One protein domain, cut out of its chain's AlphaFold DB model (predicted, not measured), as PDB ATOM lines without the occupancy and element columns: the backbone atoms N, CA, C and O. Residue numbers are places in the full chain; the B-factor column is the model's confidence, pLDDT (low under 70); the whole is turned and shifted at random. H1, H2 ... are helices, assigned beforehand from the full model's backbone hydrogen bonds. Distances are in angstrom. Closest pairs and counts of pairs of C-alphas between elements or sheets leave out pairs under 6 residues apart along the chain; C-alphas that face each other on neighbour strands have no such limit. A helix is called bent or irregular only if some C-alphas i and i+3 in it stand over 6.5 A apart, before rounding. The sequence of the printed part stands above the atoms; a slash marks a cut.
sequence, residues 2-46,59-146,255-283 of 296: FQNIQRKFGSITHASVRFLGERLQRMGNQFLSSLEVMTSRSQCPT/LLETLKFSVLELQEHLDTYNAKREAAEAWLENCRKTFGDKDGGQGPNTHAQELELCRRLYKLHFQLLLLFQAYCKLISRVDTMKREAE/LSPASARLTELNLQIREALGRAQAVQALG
ATOM      1  N   PHE A   2      34.100  29.189  15.532       77.56
ATOM      2  CA  PHE A   2      34.256  30.648  15.646       77.56
ATOM      3  C   PHE A   2      33.628  31.448  14.488       77.56
ATOM      4  O   PHE A   2      32.881  32.390  14.735       77.56
ATOM      5  N   GLN A   3      33.809  31.012  13.237       77.56
ATOM      6  CA  GLN A   3      33.166  31.636  12.068       77.56
ATOM      7  C   GLN A   3      31.626  31.657  12.171       77.56
ATOM      8  O   GLN A   3      30.975  32.635  11.804       77.56
ATOM      9  N   ASN A   4      31.019  30.595  12.714       83.81
ATOM     10  CA  ASN A   4      29.571  30.527  12.933       83.81
ATOM     11  C   ASN A   4      29.133  31.536  14.008       83.81
ATOM     12  O   ASN A   4      28.169  32.277  13.806       83.81
ATOM     13  N   ILE A   5      29.890  31.620  15.111       88.62
ATOM     14  CA  ILE A   5      29.682  32.622  16.163       88.62
ATOM     15  C   ILE A   5      29.748  34.032  15.572       88.62
ATOM     16  O   ILE A   5      28.806  34.793  15.775       88.62
ATOM     17  N   GLN A   6      30.786  34.359  14.793       87.25
ATOM     18  CA  GLN A   6      30.936  35.666  14.142       87.25
ATOM     19  C   GLN A   6      29.763  35.994  13.216       87.25
ATOM     20  O   GLN A   6      29.221  37.095  13.287       87.25
ATOM     21  N   ARG A   7      29.319  35.042  12.384       89.44
ATOM     22  CA  ARG A   7      28.189  35.241  11.463       89.44
ATOM     23  C   ARG A   7      26.892  35.550  12.209       89.44
ATOM     24  O   ARG A   7      26.220  36.534  11.902       89.44
ATOM     25  N   LYS A   8      26.552  34.733  13.213       92.44
ATOM     26  CA  LYS A   8      25.347  34.928  14.037       92.44
ATOM     27  C   LYS A   8      25.422  36.230  14.834       92.44
ATOM     28  O   LYS A   8      24.460  36.991  14.855       92.44
ATOM     29  N   PHE A   9      26.579  36.512  15.429       94.44
ATOM     30  CA  PHE A   9      26.835  37.741  16.175       94.44
ATOM     31  C   PHE A   9      26.716  38.993  15.300       94.44
ATOM     32  O   PHE A   9      26.094  39.977  15.701       94.44
ATOM     33  N   GLY A  10      27.257  38.954  14.082       95.06
ATOM     34  CA  GLY A  10      27.115  40.034  13.112       95.06
ATOM     35  C   GLY A  10      25.657  40.264  12.737       95.06
ATOM     36  O   GLY A  10      25.172  41.393  12.821       95.06
ATOM     37  N   SER A  11      24.931  39.192  12.411       95.31
ATOM     38  CA  SER A  11      23.509  39.256  12.054       95.31
ATOM     39  C   SER A  11      22.660  39.905  13.153       95.31
ATOM     40  O   SER A  11      21.980  40.904  12.896       95.31
ATOM     41  N   ILE A  12      22.752  39.409  14.392       96.25
ATOM     42  CA  ILE A  12      21.960  39.943  15.508       96.25
ATOM     43  C   ILE A  12      22.345  41.389  15.844       96.25
ATOM     44  O   ILE A  12      21.462  42.205  16.116       96.25
ATOM     45  N   THR A  13      23.633  41.738  15.782       97.00
ATOM     46  CA  THR A  13      24.108  43.099  16.075       97.00
ATOM     47  C   THR A  13      23.587  44.086  15.038       97.00
ATOM     48  O   THR A  13      22.980  45.089  15.406       97.00
ATOM     49  N   HIS A  14      23.733  43.786  13.744       96.38
ATOM     50  CA  HIS A  14      23.220  44.648  12.679       96.38
ATOM     51  C   HIS A  14      21.704  44.819  12.755       96.38
ATOM     52  O   HIS A  14      21.211  45.945  12.669       96.38
ATOM     53  N   ALA A  15      20.963  43.726  12.946       94.25
ATOM     54  CA  ALA A  15      19.510  43.780  13.050       94.25
ATOM     55  C   ALA A  15      19.059  44.586  14.281       94.25
ATOM     56  O   ALA A  15      18.146  45.406  14.187       94.25
ATOM     57  N   SER A  16      19.750  44.429  15.414       94.31
ATOM     58  CA  SER A  16      19.460  45.190  16.631       94.31
ATOM     59  C   SER A  16      19.741  46.680  16.456       94.31
ATOM     60  O   SER A  16      18.905  47.502  16.815       94.31
ATOM     61  N   VAL A  17      20.883  47.050  15.866       94.25
ATOM     62  CA  VAL A  17      21.253  48.458  15.639       94.25
ATOM     63  C   VAL A  17      20.307  49.136  14.647       94.25
ATOM     64  O   VAL A  17      19.912  50.278  14.872       94.25
ATOM     65  N   ARG A  18      19.869  48.426  13.597       90.94
ATOM     66  CA  ARG A  18      18.836  48.918  12.668       90.94
ATOM     67  C   ARG A  18      17.515  49.209  13.374       90.94
ATOM     68  O   ARG A  18      16.831  50.154  12.987       90.94
ATOM     69  N   PHE A  19      17.172  48.454  14.416       88.62
ATOM     70  CA  PHE A  19      15.960  48.685  15.199       88.62
ATOM     71  C   PHE A  19      16.032  49.968  16.051       88.62
ATOM     72  O   PHE A  19      15.013  50.631  16.235       88.62
ATOM     73  N   LEU A  20      17.222  50.383  16.500       89.81
ATOM     74  CA  LEU A  20      17.393  51.554  17.372       89.81
ATOM     75  C   LEU A  20      16.973  52.873  16.695       89.81
ATOM     76  O   LEU A  20      17.290  53.129  15.530       89.81
ATOM     77  N   GLY A  21      16.277  53.736  17.432       87.44
ATOM     78  CA  GLY A  21      15.988  55.116  17.047       87.44
ATOM     79  C   GLY A  21      17.175  56.062  17.254       87.44
ATOM     80  O   GLY A  21      18.180  55.720  17.884       87.44
ATOM     81  N   GLU A  22      17.051  57.293  16.748       87.19
ATOM     82  CA  GLU A  22      18.114  58.319  16.720       87.19
ATOM     83  C   GLU A  22      18.801  58.552  18.074       87.19
ATOM     84  O   GLU A  22      20.019  58.721  18.147       87.19
ATOM     85  N   ARG A  23      18.040  58.483  19.172       87.44
ATOM     86  CA  ARG A  23      18.537  58.713  20.541       87.44
ATOM     87  C   ARG A  23      19.605  57.708  20.975       87.44
ATOM     88  O   ARG A  23      20.451  58.042  21.801       87.44
ATOM     89  N   LEU A  24      19.561  56.488  20.439       91.50
ATOM     90  CA  LEU A  24      20.476  55.398  20.779       91.50
ATOM     91  C   LEU A  24      21.452  55.071  19.640       91.50
ATOM     92  O   LEU A  24      22.302  54.198  19.808       91.50
ATOM     93  N   GLN A  25      21.417  55.810  18.524       89.88
ATOM     94  CA  GLN A  25      22.295  55.582  17.367       89.88
ATOM     95  C   GLN A  25      23.783  55.634  17.718       89.88
ATOM     96  O   GLN A  25      24.555  54.799  17.257       89.88
ATOM     97  N   ARG A  26      24.205  56.547  18.606       92.69
ATOM     98  CA  ARG A  26      25.607  56.594  19.067       92.69
ATOM     99  C   ARG A  26      26.042  55.289  19.738       92.69
ATOM    100  O   ARG A  26      27.152  54.830  19.498       92.69
ATOM    101  N   MET A  27      25.170  54.692  20.551       94.50
ATOM    102  CA  MET A  27      25.431  53.396  21.182       94.50
ATOM    103  C   MET A  27      25.409  52.270  20.142       94.50
ATOM    104  O   MET A  27      26.267  51.395  20.170       94.50
ATOM    105  N   GLY A  28      24.487  52.343  19.176       95.56
ATOM    106  CA  GLY A  28      24.460  51.460  18.010       95.56
ATOM    107  C   GLY A  28      25.793  51.433  17.260       95.56
ATOM    108  O   GLY A  28      26.340  50.362  17.012       95.56
ATOM    109  N   ASN A  29      26.381  52.601  17.004       96.38
ATOM    110  CA  ASN A  29      27.689  52.709  16.357       96.38
ATOM    111  C   ASN A  29      28.814  52.086  17.195       96.38
ATOM    112  O   ASN A  29      29.690  51.436  16.637       96.38
ATOM    113  N   GLN A  30      28.777  52.210  18.527       96.94
ATOM    114  CA  GLN A  30      29.754  51.544  19.400       96.94
ATOM    115  C   GLN A  30      29.643  50.012  19.328       96.94
ATOM    116  O   GLN A  30      30.667  49.327  19.311       96.94
ATOM    117  N   PHE A  31      28.424  49.468  19.237       97.62
ATOM    118  CA  PHE A  31      28.220  48.038  18.989       97.62
ATOM    119  C   PHE A  31      28.794  47.609  17.635       97.62
ATOM    120  O   PHE A  31      29.488  46.597  17.567       97.62
ATOM    121  N   LEU A  32      28.579  48.397  16.578       97.06
ATOM    122  CA  LEU A  32      29.155  48.124  15.259       97.06
ATOM    123  C   LEU A  32      30.689  48.179  15.273       97.06
ATOM    124  O   LEU A  32      31.325  47.283  14.729       97.06
ATOM    125  N   SER A  33      31.296  49.149  15.963       96.31
ATOM    126  CA  SER A  33      32.753  49.188  16.148       96.31
ATOM    127  C   SER A  33      33.272  47.977  16.931       96.31
ATOM    128  O   SER A  33      34.340  47.451  16.628       96.31
ATOM    129  N   SER A  34      32.527  47.502  17.936       95.19
ATOM    130  CA  SER A  34      32.871  46.274  18.664       95.19
ATOM    131  C   SER A  34      32.792  45.044  17.757       95.19
ATOM    132  O   SER A  34      33.690  44.205  17.813       95.19
ATOM    133  N   LEU A  35      31.767  44.957  16.905       94.50
ATOM    134  CA  LEU A  35      31.624  43.905  15.900       94.50
ATOM    135  C   LEU A  35      32.776  43.924  14.888       94.50
ATOM    136  O   LEU A  35      33.320  42.874  14.574       94.50
ATOM    137  N   GLU A  36      33.176  45.100  14.413       93.06
ATOM    138  CA  GLU A  36      34.271  45.250  13.453       93.06
ATOM    139  C   GLU A  36      35.599  44.726  14.011       93.06
ATOM    140  O   GLU A  36      36.316  43.991  13.330       93.06
ATOM    141  N   VAL A  37      35.929  45.043  15.267       91.12
ATOM    142  CA  VAL A  37      37.139  44.509  15.921       91.12
ATOM    143  C   VAL A  37      37.063  42.978  16.028       91.12
ATOM    144  O   VAL A  37      38.043  42.297  15.731       91.12
ATOM    145  N   MET A  38      35.883  42.456  16.372       85.94
ATOM    146  CA  MET A  38      35.542  41.029  16.463       85.94
ATOM    147  C   MET A  38      35.566  40.266  15.125       85.94
ATOM    148  O   MET A  38      35.569  39.034  15.127       85.94
ATOM    149  N   THR A  39      35.505  40.938  13.977       82.88
ATOM    150  CA  THR A  39      35.509  40.278  12.657       82.88
ATOM    151  C   THR A  39      36.824  40.476  11.917       82.88
ATOM    152  O   THR A  39      37.326  39.537  11.305       82.88
ATOM    153  N   SER A  40      37.423  41.665  12.014       77.25
ATOM    154  CA  SER A  40      38.630  42.032  11.263       77.25
ATOM    155  C   SER A  40      39.943  41.791  12.017       77.25
ATOM    156  O   SER A  40      40.978  41.581  11.384       77.25
ATOM    157  N   ARG A  41      39.935  41.822  13.359       64.50
ATOM    158  CA  ARG A  41      41.165  41.794  14.182       64.50
ATOM    159  C   ARG A  41      41.303  40.575  15.090       64.50
ATOM    160  O   ARG A  41      42.320  40.451  15.763       64.50
ATOM    161  N   SER A  42      40.323  39.679  15.097       62.66
ATOM    162  CA  SER A  42      40.281  38.503  15.976       62.66
ATOM    163  C   SER A  42      40.164  37.194  15.196       62.66
ATOM    164  O   SER A  42      39.409  36.306  15.587       62.66
ATOM    165  N   GLN A  43      40.870  37.073  14.071       75.31
ATOM    166  CA  GLN A  43      41.017  35.775  13.411       75.31
ATOM    167  C   GLN A  43      41.775  34.843  14.364       75.31
ATOM    168  O   GLN A  43      42.940  35.071  14.677       75.31
ATOM    169  N   CYS A  44      41.054  33.865  14.897       76.44
ATOM    170  CA  CYS A  44      41.526  32.955  15.929       76.44
ATOM    171  C   CYS A  44      42.245  31.762  15.281       76.44
ATOM    172  O   CYS A  44      41.680  31.197  14.341       76.44
ATOM    173  N   PRO A  45      43.442  31.362  15.748       85.94
ATOM    174  CA  PRO A  45      44.123  30.188  15.213       85.94
ATOM    175  C   PRO A  45      43.383  28.863  15.491       85.94
ATOM    176  O   PRO A  45      42.710  28.667  16.503       85.94
ATOM    177  N   THR A  46      43.537  27.893  14.606       86.62
ATOM    178  CA  THR A  46      43.102  26.515  14.832       86.62
ATOM    179  C   THR A  46      44.187  25.774  15.614       86.62
ATOM    180  O   THR A  46      45.354  25.792  15.227       86.62
ATOM    181  N   LEU A  59      49.089  17.470  29.123       78.31
ATOM    182  CA  LEU A  59      48.441  18.679  28.612       78.31
ATOM    183  C   LEU A  59      46.985  18.786  29.061       78.31
ATOM    184  O   LEU A  59      46.482  19.889  29.263       78.31
ATOM    185  N   LEU A  60      46.309  17.652  29.251       82.56
ATOM    186  CA  LEU A  60      44.947  17.604  29.765       82.56
ATOM    187  C   LEU A  60      44.843  18.338  31.102       82.56
ATOM    188  O   LEU A  60      43.949  19.156  31.284       82.56
ATOM    189  N   GLU A  61      45.777  18.099  32.021       82.94
ATOM    190  CA  GLU A  61      45.768  18.725  33.344       82.94
ATOM    191  C   GLU A  61      45.998  20.240  33.263       82.94
ATOM    192  O   GLU A  61      45.363  21.008  33.992       82.94
ATOM    193  N   THR A  62      46.820  20.679  32.310       82.88
ATOM    194  CA  THR A  62      47.123  22.092  32.047       82.88
ATOM    195  C   THR A  62      45.971  22.830  31.353       82.88
ATOM    196  O   THR A  62      45.689  24.001  31.651       82.88
ATOM    197  N   LEU A  63      45.282  22.161  30.423       87.38
ATOM    198  CA  LEU A  63      44.280  22.766  29.547       87.38
ATOM    199  C   LEU A  63      42.836  22.564  30.024       87.38
ATOM    200  O   LEU A  63      41.988  23.388  29.676       87.38
ATOM    201  N   LYS A  64      42.531  21.539  30.839       89.19
ATOM    202  CA  LYS A  64      41.146  21.174  31.212       89.19
ATOM    203  C   LYS A  64      40.339  22.352  31.738       89.19
ATOM    204  O   LYS A  64      39.219  22.579  31.296       89.19
ATOM    205  N   PHE A  65      40.922  23.149  32.632       91.69
ATOM    206  CA  PHE A  65      40.221  24.289  33.216       91.69
ATOM    207  C   PHE A  65      40.002  25.413  32.201       91.69
ATOM    208  O   PHE A  65      38.965  26.062  32.252       91.69
ATOM    209  N   SER A  66      40.921  25.612  31.251       92.12
ATOM    210  CA  SER A  66      40.727  26.573  30.158       92.12
ATOM    211  C   SER A  66      39.632  26.130  29.192       92.12
ATOM    212  O   SER A  66      38.845  26.959  28.746       92.12
ATOM    213  N   VAL A  67      39.546  24.831  28.894       90.81
ATOM    214  CA  VAL A  67      38.474  24.278  28.056       90.81
ATOM    215  C   VAL A  67      37.119  24.385  28.765       90.81
ATOM    216  O   VAL A  67      36.143  24.789  28.139       90.81
ATOM    217  N   LEU A  68      37.056  24.108  30.071       94.12
ATOM    218  CA  LEU A  68      35.835  24.286  30.867       94.12
ATOM    219  C   LEU A  68      35.412  25.762  30.973       94.12
ATOM    220  O   LEU A  68      34.233  26.062  30.812       94.12
ATOM    221  N   GLU A  69      36.353  26.689  31.187       95.38
ATOM    222  CA  GLU A  69      36.093  28.141  31.176       95.38
ATOM    223  C   GLU A  69      35.513  28.583  29.820       95.38
ATOM    224  O   GLU A  69      34.524  29.315  29.767       95.38
ATOM    225  N   LEU A  70      36.085  28.099  28.712       94.38
ATOM    226  CA  LEU A  70      35.576  28.356  27.363       94.38
ATOM    227  C   LEU A  70      34.166  27.813  27.148       94.38
ATOM    228  O   LEU A  70      33.327  28.518  26.585       94.38
ATOM    229  N   GLN A  71      33.915  26.581  27.588       95.06
ATOM    230  CA  GLN A  71      32.609  25.942  27.477       95.06
ATOM    231  C   GLN A  71      31.546  26.745  28.236       95.06
ATOM    232  O   GLN A  71      30.535  27.126  27.650       95.06
ATOM    233  N   GLU A  72      31.820  27.118  29.486       97.56
ATOM    234  CA  GLU A  72      30.916  27.937  30.303       97.56
ATOM    235  C   GLU A  72      30.636  29.303  29.651       97.56
ATOM    236  O   GLU A  72      29.492  29.780  29.591       97.56
ATOM    237  N   HIS A  73      31.676  29.947  29.104       97.44
ATOM    238  CA  HIS A  73      31.500  31.208  28.394       97.44
ATOM    239  C   HIS A  73      30.658  31.059  27.126       97.44
ATOM    240  O   HIS A  73      29.855  31.956  26.841       97.44
ATOM    241  N   LEU A  74      30.827  29.960  26.388       96.31
ATOM    242  CA  LEU A  74      30.085  29.649  25.171       96.31
ATOM    243  C   LEU A  74      28.610  29.356  25.468       96.31
ATOM    244  O   LEU A  74      27.735  29.882  24.777       96.31
ATOM    245  N   ASP A  75      28.324  28.588  26.515       97.69
ATOM    246  CA  ASP A  75      26.958  28.268  26.932       97.69
ATOM    247  C   ASP A  75      26.218  29.527  27.381       97.69
ATOM    248  O   ASP A  75      25.122  29.836  26.895       97.69
ATOM    249  N   THR A  76      26.871  30.350  28.203       98.25
ATOM    250  CA  THR A  76      26.319  31.651  28.588       98.25
ATOM    251  C   THR A  76      26.124  32.558  27.368       98.25
ATOM    252  O   THR A  76      25.106  33.248  27.277       98.25
ATOM    253  N   TYR A  77      27.062  32.571  26.412       97.81
ATOM    254  CA  TYR A  77      26.939  33.346  25.172       97.81
ATOM    255  C   TYR A  77      25.706  32.926  24.369       97.81
ATOM    256  O   TYR A  77      24.925  33.789  23.965       97.81
ATOM    257  N   ASN A  78      25.491  31.619  24.191       97.44
ATOM    258  CA  ASN A  78      24.323  31.088  23.492       97.44
ATOM    259  C   ASN A  78      23.020  31.526  24.174       97.44
ATOM    260  O   ASN A  78      22.146  32.079  23.504       97.44
ATOM    261  N   ALA A  79      22.938  31.423  25.504       98.12
ATOM    262  CA  ALA A  79      21.773  31.881  26.259       98.12
ATOM    263  C   ALA A  79      21.526  33.400  26.119       98.12
ATOM    264  O   ALA A  79      20.383  33.848  25.998       98.12
ATOM    265  N   LYS A  80      22.582  34.236  26.114       98.19
ATOM    266  CA  LYS A  80      22.435  35.686  25.866       98.19
ATOM    267  C   LYS A  80      22.005  35.982  24.433       98.19
ATOM    268  O   LYS A  80      21.215  36.906  24.238       98.19
ATOM    269  N   ARG A  81      22.515  35.226  23.455       97.81
ATOM    270  CA  ARG A  81      22.166  35.379  22.039       97.81
ATOM    271  C   ARG A  81      20.680  35.113  21.847       97.81
ATOM    272  O   ARG A  81      19.980  35.995  21.367       97.81
ATOM    273  N   GLU A  82      20.197  33.970  22.321       97.62
ATOM    274  CA  GLU A  82      18.783  33.586  22.239       97.62
ATOM    275  C   GLU A  82      17.878  34.612  22.928       97.62
ATOM    276  O   GLU A  82      16.858  35.029  22.382       97.62
ATOM    277  N   ALA A  83      18.283  35.110  24.100       97.44
ATOM    278  CA  ALA A  83      17.541  36.146  24.811       97.44
ATOM    279  C   ALA A  83      17.471  37.482  24.046       97.44
ATOM    280  O   ALA A  83      16.483  38.212  24.188       97.44
ATOM    281  N   ALA A  84      18.509  37.842  23.291       97.44
ATOM    282  CA  ALA A  84      18.528  39.040  22.456       97.44
ATOM    283  C   ALA A  84      17.736  38.832  21.152       97.44
ATOM    284  O   ALA A  84      16.966  39.712  20.775       97.44
ATOM    285  N   GLU A  85      17.844  37.657  20.523       96.44
ATOM    286  CA  GLU A  85      17.090  37.274  19.320       96.44
ATOM    287  C   GLU A  85      15.587  37.262  19.600       96.44
ATOM    288  O   GLU A  85      14.821  37.892  18.873       96.44
ATOM    289  N   ALA A  86      15.166  36.629  20.698       95.94
ATOM    290  CA  ALA A  86      13.766  36.575  21.104       95.94
ATOM    291  C   ALA A  86      13.187  37.969  21.393       95.94
ATOM    292  O   ALA A  86      12.038  38.250  21.050       95.94
ATOM    293  N   TRP A  87      13.977  38.860  22.006       95.31
ATOM    294  CA  TRP A  87      13.547  40.238  22.257       95.31
ATOM    295  C   TRP A  87      13.397  41.024  20.955       95.31
ATOM    296  O   TRP A  87      12.376  41.674  20.746       95.31
ATOM    297  N   LEU A  88      14.383  40.925  20.064       93.12
ATOM    298  CA  LEU A  88      14.355  41.590  18.768       93.12
ATOM    299  C   LEU A  88      13.186  41.100  17.899       93.12
ATOM    300  O   LEU A  88      12.524  41.900  17.243       93.12
ATOM    301  N   GLU A  89      12.896  39.801  17.927       92.81
ATOM    302  CA  GLU A  89      11.755  39.223  17.220       92.81
ATOM    303  C   GLU A  89      10.415  39.710  17.787       92.81
ATOM    304  O   GLU A  89       9.515  40.062  17.030       92.81
ATOM    305  N   ASN A  90      10.285  39.802  19.113       91.12
ATOM    306  CA  ASN A  90       9.102  40.382  19.750       91.12
ATOM    307  C   ASN A  90       8.910  41.854  19.341       91.12
ATOM    308  O   ASN A  90       7.811  42.272  18.973       91.12
ATOM    309  N   CYS A  91       9.998  42.622  19.321       88.19
ATOM    310  CA  CYS A  91       9.989  43.992  18.830       88.19
ATOM    311  C   CYS A  91       9.484  44.083  17.377       88.19
ATOM    312  O   CYS A  91       8.567  44.857  17.112       88.19
ATOM    313  N   ARG A  92       9.990  43.250  16.458       87.25
ATOM    314  CA  ARG A  92       9.511  43.209  15.062       87.25
ATOM    315  C   ARG A  92       8.032  42.847  14.944       87.25
ATOM    316  O   ARG A  92       7.304  43.494  14.202       87.25
ATOM    317  N   LYS A  93       7.565  41.846  15.698       86.56
ATOM    318  CA  LYS A  93       6.149  41.435  15.695       86.56
ATOM    319  C   LYS A  93       5.211  42.526  16.205       86.56
ATOM    320  O   LYS A  93       4.075  42.602  15.754       86.56
ATOM    321  N   THR A  94       5.673  43.339  17.151       82.75
ATOM    322  CA  THR A  94       4.837  44.350  17.810       82.75
ATOM    323  C   THR A  94       4.776  45.672  17.034       82.75
ATOM    324  O   THR A  94       3.747  46.338  17.078       82.75
ATOM    325  N   PHE A  95       5.846  46.052  16.322       73.81
ATOM    326  CA  PHE A  95       5.984  47.381  15.691       73.81
ATOM    327  C   PHE A  95       6.240  47.346  14.175       73.81
ATOM    328  O   PHE A  95       6.389  48.393  13.552       73.81
ATOM    329  N   GLY A  96       6.289  46.152  13.577       67.19
ATOM    330  CA  GLY A  96       6.633  45.963  12.169       67.19
ATOM    331  C   GLY A  96       8.132  46.109  11.885       67.19
ATOM    332  O   GLY A  96       8.922  46.535  12.731       67.19
ATOM    333  N   ASP A  97       8.535  45.718  10.676       62.84
ATOM    334  CA  ASP A  97       9.858  46.052  10.148       62.84
ATOM    335  C   ASP A  97       9.820  47.496   9.621       62.84
ATOM    336  O   ASP A  97       8.787  47.941   9.115       62.84
ATOM    337  N   LYS A  98      10.918  48.250   9.742       60.16
ATOM    338  CA  LYS A  98      10.943  49.708   9.471       60.16
ATOM    339  C   LYS A  98      10.529  50.124   8.039       60.16
ATOM    340  O   LYS A  98      10.389  51.320   7.801       60.16
ATOM    341  N   ASP A  99      10.291  49.177   7.130       55.19
ATOM    342  CA  ASP A  99       9.848  49.407   5.746       55.19
ATOM    343  C   ASP A  99       8.322  49.517   5.550       55.19
ATOM    344  O   ASP A  99       7.871  49.912   4.477       55.19
ATOM    345  N   GLY A 100       7.498  49.230   6.562       40.69
ATOM    346  CA  GLY A 100       6.039  49.347   6.456       40.69
ATOM    347  C   GLY A 100       5.448  49.930   7.728       40.69
ATOM    348  O   GLY A 100       5.318  49.232   8.726       40.69
ATOM    349  N   GLY A 101       5.132  51.226   7.716       50.06
ATOM    350  CA  GLY A 101       4.804  51.977   8.926       50.06
ATOM    351  C   GLY A 101       3.671  51.388   9.770       50.06
ATOM    352  O   GLY A 101       2.571  51.200   9.265       50.06
ATOM    353  N   GLN A 102       3.925  51.221  11.075       44.31
ATOM    354  CA  GLN A 102       2.976  51.491  12.164       44.31
ATOM    355  C   GLN A 102       3.669  51.435  13.544       44.31
ATOM    356  O   GLN A 102       3.955  50.371  14.076       44.31
ATOM    357  N   GLY A 103       3.860  52.617  14.150       52.59
ATOM    358  CA  GLY A 103       4.174  52.809  15.574       52.59
ATOM    359  C   GLY A 103       5.637  53.182  15.883       52.59
ATOM    360  O   GLY A 103       6.542  52.437  15.521       52.59
ATOM    361  N   PRO A 104       5.922  54.309  16.570       58.06
ATOM    362  CA  PRO A 104       7.268  54.580  17.068       58.06
ATOM    363  C   PRO A 104       7.647  53.536  18.128       58.06
ATOM    364  O   PRO A 104       6.918  53.355  19.104       58.06
ATOM    365  N   ASN A 105       8.797  52.876  17.957       64.50
ATOM    366  CA  ASN A 105       9.374  51.995  18.976       64.50
ATOM    367  C   ASN A 105       9.395  52.707  20.335       64.50
ATOM    368  O   ASN A 105       9.818  53.864  20.442       64.50
ATOM    369  N   THR A 106       8.959  52.030  21.401       78.75
ATOM    370  CA  THR A 106       8.973  52.666  22.722       78.75
ATOM    371  C   THR A 106      10.418  52.759  23.203       78.75
ATOM    372  O   THR A 106      11.126  51.755  23.232       78.75
ATOM    373  N   HIS A 107      10.855  53.936  23.658       84.19
ATOM    374  CA  HIS A 107      12.221  54.161  24.156       84.19
ATOM    375  C   HIS A 107      12.689  53.104  25.182       84.19
ATOM    376  O   HIS A 107      13.848  52.695  25.180       84.19
ATOM    377  N   ALA A 108      11.772  52.605  26.020       87.75
ATOM    378  CA  ALA A 108      12.037  51.536  26.983       87.75
ATOM    379  C   ALA A 108      12.463  50.208  26.328       87.75
ATOM    380  O   ALA A 108      13.315  49.501  26.861       87.75
ATOM    381  N   GLN A 109      11.885  49.865  25.177       88.00
ATOM    382  CA  GLN A 109      12.161  48.613  24.474       88.00
ATOM    383  C   GLN A 109      13.479  48.666  23.714       88.00
ATOM    384  O   GLN A 109      14.230  47.692  23.738       88.00
ATOM    385  N   GLU A 110      13.778  49.808  23.090       90.56
ATOM    386  CA  GLU A 110      15.083  50.045  22.474       90.56
ATOM    387  C   GLU A 110      16.195  49.964  23.526       90.56
ATOM    388  O   GLU A 110      17.240  49.359  23.290       90.56
ATOM    389  N   LEU A 111      15.955  50.509  24.723       93.31
ATOM    390  CA  LEU A 111      16.921  50.451  25.814       93.31
ATOM    391  C   LEU A 111      17.099  49.031  26.372       93.31
ATOM    392  O   LEU A 111      18.225  48.627  26.669       93.31
ATOM    393  N   GLU A 112      16.022  48.248  26.482       94.69
ATOM    394  CA  GLU A 112      16.115  46.836  26.871       94.69
ATOM    395  C   GLU A 112      16.842  45.999  25.808       94.69
ATOM    396  O   GLU A 112      17.649  45.134  26.161       94.69
ATOM    397  N   LEU A 113      16.642  46.298  24.518       94.56
ATOM    398  CA  LEU A 113      17.409  45.688  23.432       94.56
ATOM    399  C   LEU A 113      18.899  46.030  23.566       94.56
ATOM    400  O   LEU A 113      19.726  45.119  23.569       94.56
ATOM    401  N   CYS A 114      19.247  47.303  23.783       96.31
ATOM    402  CA  CYS A 114      20.624  47.724  24.058       96.31
ATOM    403  C   CYS A 114      21.221  47.005  25.275       96.31
ATOM    404  O   CYS A 114      22.381  46.602  25.245       96.31
ATOM    405  N   ARG A 115      20.442  46.790  26.343       97.12
ATOM    406  CA  ARG A 115      20.899  46.060  27.535       97.12
ATOM    407  C   ARG A 115      21.214  44.598  27.227       97.12
ATOM    408  O   ARG A 115      22.211  44.066  27.717       97.12
ATOM    409  N   ARG A 116      20.366  43.931  26.443       98.00
ATOM    410  CA  ARG A 116      20.576  42.537  26.023       98.00
ATOM    411  C   ARG A 116      21.763  42.419  25.077       98.00
ATOM    412  O   ARG A 116      22.605  41.549  25.284       98.00
ATOM    413  N   LEU A 117      21.878  43.347  24.131       97.38
ATOM    414  CA  LEU A 117      22.999  43.419  23.204       97.38
ATOM    415  C   LEU A 117      24.319  43.688  23.941       97.38
ATOM    416  O   LEU A 117      25.297  42.985  23.711       97.38
ATOM    417  N   TYR A 118      24.337  44.593  24.923       98.25
ATOM    418  CA  TYR A 118      25.495  44.803  25.799       98.25
ATOM    419  C   TYR A 118      25.943  43.516  26.493       98.25
ATOM    420  O   TYR A 118      27.125  43.178  26.453       98.25
ATOM    421  N   LYS A 119      25.011  42.762  27.090       98.31
ATOM    422  CA  LYS A 119      25.334  41.483  27.739       98.31
ATOM    423  C   LYS A 119      25.889  40.457  26.756       98.31
ATOM    424  O   LYS A 119      26.787  39.712  27.128       98.31
ATOM    425  N   LEU A 120      25.372  40.425  25.529       98.19
ATOM    426  CA  LEU A 120      25.873  39.547  24.476       98.19
ATOM    427  C   LEU A 120      27.307  39.917  24.067       98.19
ATOM    428  O   LEU A 120      28.179  39.052  24.078       98.19
ATOM    429  N   HIS A 121      27.566  41.196  23.775       97.44
ATOM    430  CA  HIS A 121      28.906  41.699  23.448       97.44
ATOM    431  C   HIS A 121      29.899  41.460  24.593       97.44
ATOM    432  O   HIS A 121      31.026  41.037  24.358       97.44
ATOM    433  N   PHE A 122      29.480  41.706  25.837       98.06
ATOM    434  CA  PHE A 122      30.298  41.448  27.019       98.06
ATOM    435  C   PHE A 122      30.648  39.965  27.153       98.06
ATOM    436  O   PHE A 122      31.810  39.623  27.347       98.06
ATOM    437  N   GLN A 123      29.667  39.079  26.997       97.81
ATOM    438  CA  GLN A 123      29.916  37.646  27.098       97.81
ATOM    439  C   GLN A 123      30.845  37.142  25.988       97.81
ATOM    440  O   GLN A 123      31.697  36.295  26.241       97.81
ATOM    441  N   LEU A 124      30.715  37.681  24.774       94.94
ATOM    442  CA  LEU A 124      31.604  37.337  23.669       94.94
ATOM    443  C   LEU A 124      33.039  37.831  23.900       94.94
ATOM    444  O   LEU A 124      33.982  37.121  23.562       94.94
ATOM    445  N   LEU A 125      33.211  39.000  24.527       95.25
ATOM    446  CA  LEU A 125      34.521  39.474  24.981       95.25
ATOM    447  C   LEU A 125      35.148  38.498  25.986       95.25
ATOM    448  O   LEU A 125      36.315  38.151  25.831       95.25
ATOM    449  N   LEU A 126      34.389  38.025  26.978       96.25
ATOM    450  CA  LEU A 126      34.898  37.045  27.944       96.25
ATOM    451  C   LEU A 126      35.293  35.727  27.269       96.25
ATOM    452  O   LEU A 126      36.377  35.211  27.527       96.25
ATOM    453  N   LEU A 127      34.459  35.228  26.348       94.56
ATOM    454  CA  LEU A 127      34.772  34.045  25.544       94.56
ATOM    455  C   LEU A 127      36.072  34.237  24.749       94.56
ATOM    456  O   LEU A 127      36.944  33.370  24.762       94.56
ATOM    457  N   PHE A 128      36.228  35.390  24.096       91.69
ATOM    458  CA  PHE A 128      37.438  35.729  23.352       91.69
ATOM    459  C   PHE A 128      38.671  35.816  24.265       91.69
ATOM    460  O   PHE A 128      39.732  35.309  23.912       91.69
ATOM    461  N   GLN A 129      38.545  36.396  25.460       92.56
ATOM    462  CA  GLN A 129      39.632  36.476  26.439       92.56
ATOM    463  C   GLN A 129      40.040  35.102  26.972       92.56
ATOM    464  O   GLN A 129      41.234  34.815  27.038       92.56
ATOM    465  N   ALA A 130      39.078  34.247  27.323       93.12
ATOM    466  CA  ALA A 130      39.347  32.868  27.723       93.12
ATOM    467  C   ALA A 130      40.050  32.092  26.598       93.12
ATOM    468  O   ALA A 130      41.011  31.365  26.849       93.12
ATOM    469  N   TYR A 131      39.652  32.329  25.348       90.50
ATOM    470  CA  TYR A 131      40.311  31.748  24.185       90.50
ATOM    471  C   TYR A 131      41.749  32.259  24.017       90.50
ATOM    472  O   TYR A 131      42.662  31.458  23.843       90.50
ATOM    473  N   CYS A 132      41.989  33.566  24.162       88.44
ATOM    474  CA  CYS A 132      43.343  34.129  24.138       88.44
ATOM    475  C   CYS A 132      44.237  33.480  25.206       88.44
ATOM    476  O   CYS A 132      45.363  33.092  24.906       88.44
ATOM    477  N   LYS A 133      43.721  33.300  26.433       89.38
ATOM    478  CA  LYS A 133      44.446  32.603  27.509       89.38
ATOM    479  C   LYS A 133      44.780  31.161  27.125       89.38
ATOM    480  O   LYS A 133      45.890  30.717  27.404       89.38
ATOM    481  N   LEU A 134      43.836  30.434  26.514       89.19
ATOM    482  CA  LEU A 134      44.067  29.065  26.047       89.19
ATOM    483  C   LEU A 134      45.206  29.032  25.023       89.19
ATOM    484  O   LEU A 134      46.140  28.254  25.193       89.19
ATOM    485  N   ILE A 135      45.163  29.898  24.009       87.06
ATOM    486  CA  ILE A 135      46.206  29.959  22.977       87.06
ATOM    487  C   ILE A 135      47.569  30.276  23.582       87.06
ATOM    488  O   ILE A 135      48.528  29.577  23.284       87.06
ATOM    489  N   SER A 136      47.665  31.234  24.509       86.75
ATOM    490  CA  SER A 136      48.937  31.525  25.187       86.75
ATOM    491  C   SER A 136      49.493  30.326  25.969       86.75
ATOM    492  O   SER A 136      50.711  30.145  26.035       86.75
ATOM    493  N   ARG A 137      48.626  29.487  26.556       86.56
ATOM    494  CA  ARG A 137      49.052  28.238  27.213       86.56
ATOM    495  C   ARG A 137      49.562  27.223  26.194       86.56
ATOM    496  O   ARG A 137      50.653  26.693  26.376       86.56
ATOM    497  N   VAL A 138      48.821  27.013  25.106       86.31
ATOM    498  CA  VAL A 138      49.220  26.110  24.013       86.31
ATOM    499  C   VAL A 138      50.548  26.551  23.384       86.31
ATOM    500  O   VAL A 138      51.427  25.723  23.170       86.31
ATOM    501  N   ASP A 139      50.749  27.852  23.166       83.62
ATOM    502  CA  ASP A 139      52.006  28.410  22.647       83.62
ATOM    503  C   ASP A 139      53.195  28.213  23.594       83.62
ATOM    504  O   ASP A 139      54.337  28.101  23.142       83.62
ATOM    505  N   THR A 140      52.948  28.180  24.905       83.69
ATOM    506  CA  THR A 140      53.986  27.868  25.898       83.69
ATOM    507  C   THR A 140      54.376  26.394  25.803       83.69
ATOM    508  O   THR A 140      55.560  26.080  25.726       83.69
ATOM    509  N   MET A 141      53.382  25.510  25.702       80.06
ATOM    510  CA  MET A 141      53.573  24.059  25.594       80.06
ATOM    511  C   MET A 141      54.245  23.633  24.285       80.06
ATOM    512  O   MET A 141      55.053  22.716  24.273       80.06
ATOM    513  N   LYS A 142      53.994  24.350  23.181       76.81
ATOM    514  CA  LYS A 142      54.681  24.168  21.887       76.81
ATOM    515  C   LYS A 142      56.215  24.218  21.990       76.81
ATOM    516  O   LYS A 142      56.905  23.795  21.068       76.81
ATOM    517  N   ARG A 143      56.751  24.799  23.068       75.75
ATOM    518  CA  ARG A 143      58.191  24.967  23.315       75.75
ATOM    519  C   ARG A 143      58.764  23.909  24.263       75.75
ATOM    520  O   ARG A 143      59.954  23.971  24.564       75.75
ATOM    521  N   GLU A 144      57.945  22.982  24.751       76.50
ATOM    522  CA  GLU A 144      58.382  21.880  25.606       76.50
ATOM    523  C   GLU A 144      59.040  20.775  24.766       76.50
ATOM    524  O   GLU A 144      58.618  20.489  23.648       76.50
ATOM    525  N   ALA A 145      60.101  20.157  25.294       61.94
ATOM    526  CA  ALA A 145      60.952  19.228  24.539       61.94
ATOM    527  C   ALA A 145      60.260  17.909  24.145       61.94
ATOM    528  O   ALA A 145      60.738  17.210  23.256       61.94
ATOM    529  N   GLU A 146      59.152  17.572  24.804       73.94
ATOM    530  CA  GLU A 146      58.366  16.358  24.559       73.94
ATOM    531  C   GLU A 146      57.300  16.553  23.465       73.94
ATOM    532  O   GLU A 146      56.579  15.612  23.142       73.94
ATOM    533  N   LEU A 255      46.746  38.656  20.100       83.56
ATOM    534  CA  LEU A 255      45.324  38.969  20.242       83.56
ATOM    535  C   LEU A 255      45.079  40.033  21.327       83.56
ATOM    536  O   LEU A 255      43.969  40.567  21.437       83.56
ATOM    537  N   SER A 256      46.110  40.397  22.099       85.88
ATOM    538  CA  SER A 256      46.035  41.387  23.179       85.88
ATOM    539  C   SER A 256      45.515  42.756  22.722       85.88
ATOM    540  O   SER A 256      44.638  43.294  23.402       85.88
ATOM    541  N   PRO A 257      45.929  43.322  21.567       88.75
ATOM    542  CA  PRO A 257      45.399  44.597  21.083       88.75
ATOM    543  C   PRO A 257      43.897  44.541  20.775       88.75
ATOM    544  O   PRO A 257      43.168  45.490  21.067       88.75
ATOM    545  N   ALA A 258      43.415  43.427  20.212       89.50
ATOM    546  CA  ALA A 258      41.992  43.231  19.952       89.50
ATOM    547  C   ALA A 258      41.207  43.116  21.269       89.50
ATOM    548  O   ALA A 258      40.193  43.789  21.438       89.50
ATOM    549  N   SER A 259      41.718  42.341  22.232       91.25
ATOM    550  CA  SER A 259      41.120  42.189  23.567       91.25
ATOM    551  C   SER A 259      41.047  43.519  24.327       91.25
ATOM    552  O   SER A 259      39.994  43.875  24.868       91.25
ATOM    553  N   ALA A 260      42.129  44.304  24.313       93.19
ATOM    554  CA  ALA A 260      42.184  45.622  24.938       93.19
ATOM    555  C   ALA A 260      41.162  46.579  24.310       93.19
ATOM    556  O   ALA A 260      40.379  47.211  25.021       93.19
ATOM    557  N   ARG A 261      41.096  46.626  22.972       94.62
ATOM    558  CA  ARG A 261      40.137  47.479  22.262       94.62
ATOM    559  C   ARG A 261      38.686  47.069  22.513       94.62
ATOM    560  O   ARG A 261      37.832  47.935  22.693       94.62
ATOM    561  N   LEU A 262      38.386  45.771  22.539       94.75
ATOM    562  CA  LEU A 262      37.044  45.284  22.865       94.75
ATOM    563  C   LEU A 262      36.657  45.615  24.310       94.75
ATOM    564  O   LEU A 262      35.509  45.980  24.558       94.75
ATOM    565  N   THR A 263      37.606  45.545  25.246       96.88
ATOM    566  CA  THR A 263      37.395  45.932  26.651       96.88
ATOM    567  C   THR A 263      37.059  47.418  26.775       96.88
ATOM    568  O   THR A 263      36.094  47.780  27.448       96.88
ATOM    569  N   GLU A 264      37.799  48.279  26.075       97.31
ATOM    570  CA  GLU A 264      37.539  49.720  26.028       97.31
ATOM    571  C   GLU A 264      36.143  50.028  25.463       97.31
ATOM    572  O   GLU A 264      35.357  50.742  26.087       97.31
ATOM    573  N   LEU A 265      35.797  49.443  24.310       96.75
ATOM    574  CA  LEU A 265      34.477  49.617  23.697       96.75
ATOM    575  C   LEU A 265      33.360  49.101  24.610       96.75
ATOM    576  O   LEU A 265      32.328  49.756  24.748       96.75
ATOM    577  N   ASN A 266      33.567  47.963  25.282       97.38
ATOM    578  CA  ASN A 266      32.602  47.434  26.238       97.38
ATOM    579  C   ASN A 266      32.349  48.412  27.394       97.38
ATOM    580  O   ASN A 266      31.192  48.649  27.751       97.38
ATOM    581  N   LEU A 267      33.406  49.021  27.941       97.31
ATOM    582  CA  LEU A 267      33.286  50.021  28.998       97.31
ATOM    583  C   LEU A 267      32.512  51.256  28.516       97.31
ATOM    584  O   LEU A 267      31.572  51.684  29.187       97.31
ATOM    585  N   GLN A 268      32.835  51.773  27.328       97.06
ATOM    586  CA  GLN A 268      32.139  52.922  26.738       97.06
ATOM    587  C   GLN A 268      30.639  52.656  26.536       97.06
ATOM    588  O   GLN A 268      29.809  53.514  26.852       97.06
ATOM    589  N   ILE A 269      30.280  51.460  26.052       97.06
ATOM    590  CA  ILE A 269      28.880  51.045  25.887       97.06
ATOM    591  C   ILE A 269      28.190  50.957  27.251       97.06
ATOM    592  O   ILE A 269      27.074  51.455  27.404       97.06
ATOM    593  N   ARG A 270      28.847  50.365  28.260       97.38
ATOM    594  CA  ARG A 270      28.304  50.248  29.624       97.38
ATOM    595  C   ARG A 270      27.961  51.616  30.206       97.38
ATOM    596  O   ARG A 270      26.883  51.798  30.770       97.38
ATOM    597  N   GLU A 271      28.857  52.583  30.055       96.62
ATOM    598  CA  GLU A 271      28.639  53.952  30.523       96.62
ATOM    599  C   GLU A 271      27.519  54.661  29.757       96.62
ATOM    600  O   GLU A 271      26.680  55.333  30.362       96.62
ATOM    601  N   ALA A 272      27.476  54.507  28.429       95.44
ATOM    602  CA  ALA A 272      26.400  55.056  27.609       95.44
ATOM    603  C   ALA A 272      25.036  54.478  28.012       95.44
ATOM    604  O   ALA A 272      24.060  55.225  28.121       95.44
ATOM    605  N   LEU A 273      24.982  53.174  28.289       95.69
ATOM    606  CA  LEU A 273      23.784  52.487  28.757       95.69
ATOM    607  C   LEU A 273      23.345  52.998  30.133       95.69
ATOM    608  O   LEU A 273      22.173  53.324  30.307       95.69
ATOM    609  N   GLY A 274      24.280  53.155  31.075       94.25
ATOM    610  CA  GLY A 274      23.995  53.709  32.401       94.25
ATOM    611  C   GLY A 274      23.422  55.130  32.344       94.25
ATOM    612  O   GLY A 274      22.436  55.429  33.016       94.25
ATOM    613  N   ARG A 275      23.972  55.998  31.481       93.38
ATOM    614  CA  ARG A 275      23.433  57.354  31.261       93.38
ATOM    615  C   ARG A 275      22.015  57.327  30.690       93.38
ATOM    616  O   ARG A 275      21.151  58.053  31.176       93.38
ATOM    617  N   ALA A 276      21.761  56.488  29.686       90.88
ATOM    618  CA  ALA A 276      20.437  56.372  29.077       90.88
ATOM    619  C   ALA A 276      19.381  55.850  30.073       90.88
ATOM    620  O   ALA A 276      18.265  56.365  30.117       90.88
ATOM    621  N   GLN A 277      19.753  54.898  30.934       89.06
ATOM    622  CA  GLN A 277      18.890  54.389  32.006       89.06
ATOM    623  C   GLN A 277      18.561  55.456  33.059       89.06
ATOM    624  O   GLN A 277      17.410  55.569  33.479       89.06
ATOM    625  N   ALA A 278      19.537  56.277  33.452       88.69
ATOM    626  CA  ALA A 278      19.310  57.364  34.405       88.69
ATOM    627  C   ALA A 278      18.315  58.411  33.868       88.69
ATOM    628  O   ALA A 278      17.411  58.836  34.590       88.69
ATOM    629  N   VAL A 279      18.428  58.784  32.587       83.69
ATOM    630  CA  VAL A 279      17.490  59.713  31.928       83.69
ATOM    631  C   VAL A 279      16.071  59.139  31.898       83.69
ATOM    632  O   VAL A 279      15.111  59.860  32.169       83.69
ATOM    633  N   GLN A 280      15.925  57.838  31.628       79.56
ATOM    634  CA  GLN A 280      14.621  57.177  31.655       79.56
ATOM    635  C   GLN A 280      13.991  57.215  33.057       79.56
ATOM    636  O   GLN A 280      12.815  57.555  33.185       79.56
ATOM    637  N   ALA A 281      14.763  56.923  34.108       76.88
ATOM    638  CA  ALA A 281      14.277  56.954  35.489       76.88
ATOM    639  C   ALA A 281      13.816  58.362  35.920       76.88
ATOM    640  O   ALA A 281      12.754  58.516  36.526       76.88
ATOM    641  N   LEU A 282      14.564  59.407  35.540       75.50
ATOM    642  CA  LEU A 282      14.204  60.809  35.797       75.50
ATOM    643  C   LEU A 282      12.941  61.248  35.035       75.50
ATOM    644  O   LEU A 282      12.113  61.987  35.575       75.50
ATOM    645  N   GLY A 283      12.755  60.773  33.801       63.00
ATOM    646  CA  GLY A 283      11.550  61.036  33.006       63.00
ATOM    647  C   GLY A 283      10.288  60.384  33.587       63.00
ATOM    648  O   GLY A 283       9.219  60.991  33.578       63.00
TER     649      GLY A 283
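This is residues 2 to 46, 59 to 146 and 255 to 283 of the 296 residues of an uncharacterized protein of Gasterosteus aculeatus (UniProt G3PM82). What is the main picture? A long rod-shaped bundle of five helices lies nearly aligned, with H4 in the core and the helices H3, H1, H2 and H5 wrapping partway round it. The hairpin of the two longest helices, H3 and H4, runs along the rod. What is it made of? The printed part has 162 residues with five named helices, H1 to H5 in chain order, and no named strand; the class is all helix, and the bundle is up and down, each helix running against the one before it. How compact is it? It is only just compact, close to loose, with a radius of gyration of the C-alphas of 18.1 A and spans of 67 by 28 by 25 A.

What does the longest helix touch? H3, residues 59 to 95, and H4, residues 107 to 141, touch as a hairpin, opposite ways at a shallow tilt of 18 degrees, the closest C-alphas being those of His 73 and Leu 127, 5.2 A apart. What else does H4, the hub, touch? H5, residues 256 to 283, touches it, with the C-alphas of Phe 122 and Asn 266 closest at 6.5 A. H2, residues 22 to 40, touches residues 110 to 121 of H4 alone, the closest C-alphas being those of Ser 34 and His 121 at 7.7 A. H1, residues 2 to 19, touches it with residues 13 to 19 alone, the closest C-alphas being those of Ser 16 and Leu 113 at 7.1 A. Which others touch? H1 and H2 form a hairpin at 14 degrees, with the C-alphas of Val 17 and Gly 28 closest at 5.0 A. H2 touches H5, with the C-alphas of Ser 34 and Leu 262 closest at 6.0 A, and residues 9 to 16 of H1 touch H3, with Ser 16 and Leu 88 the closest C-alphas at 6.6 A; H3 and H5 are apart. How do the backbones run? Every O i to N i+4 pair is within hydrogen-bond range in H1, H4 and H5, against 13 of 15 in H2 and 31 of 33 in H3.

How long are the helices? H3 spans 52.9 A from first to last C-alpha, H4 51.2 A, H5 40.9 A, H2 26.8 A and H1 25.7 A. Where are the anchor points? C-alpha 2 begins H1 at (34.256, 30.648, 15.646), and C-alpha 283 ends H5 at (11.550, 61.036, 33.006). Which helices are irregular? H2, with C-alphas 23 and 26 7.5 A apart, and H3, with C-alphas 62 and 65 7.3 A apart, are irregular; H3 has a kink of 29 degrees near residue 66.

How far does it reach? The two C-alphas farthest apart, those of Gln 102 and Ala 145, are 67.5 A apart. Where are the cuts and links? Residues 47 to 58 and 147 to 254 are not printed, with C-alpha gaps of 16.7 A and 26.5 A; the link H1 to H2 is tight and H3 to H4 is long. Where is confidence low? Residues 41 to 42, 96 to 105, 145 and 283 are under 70 in pLDDT.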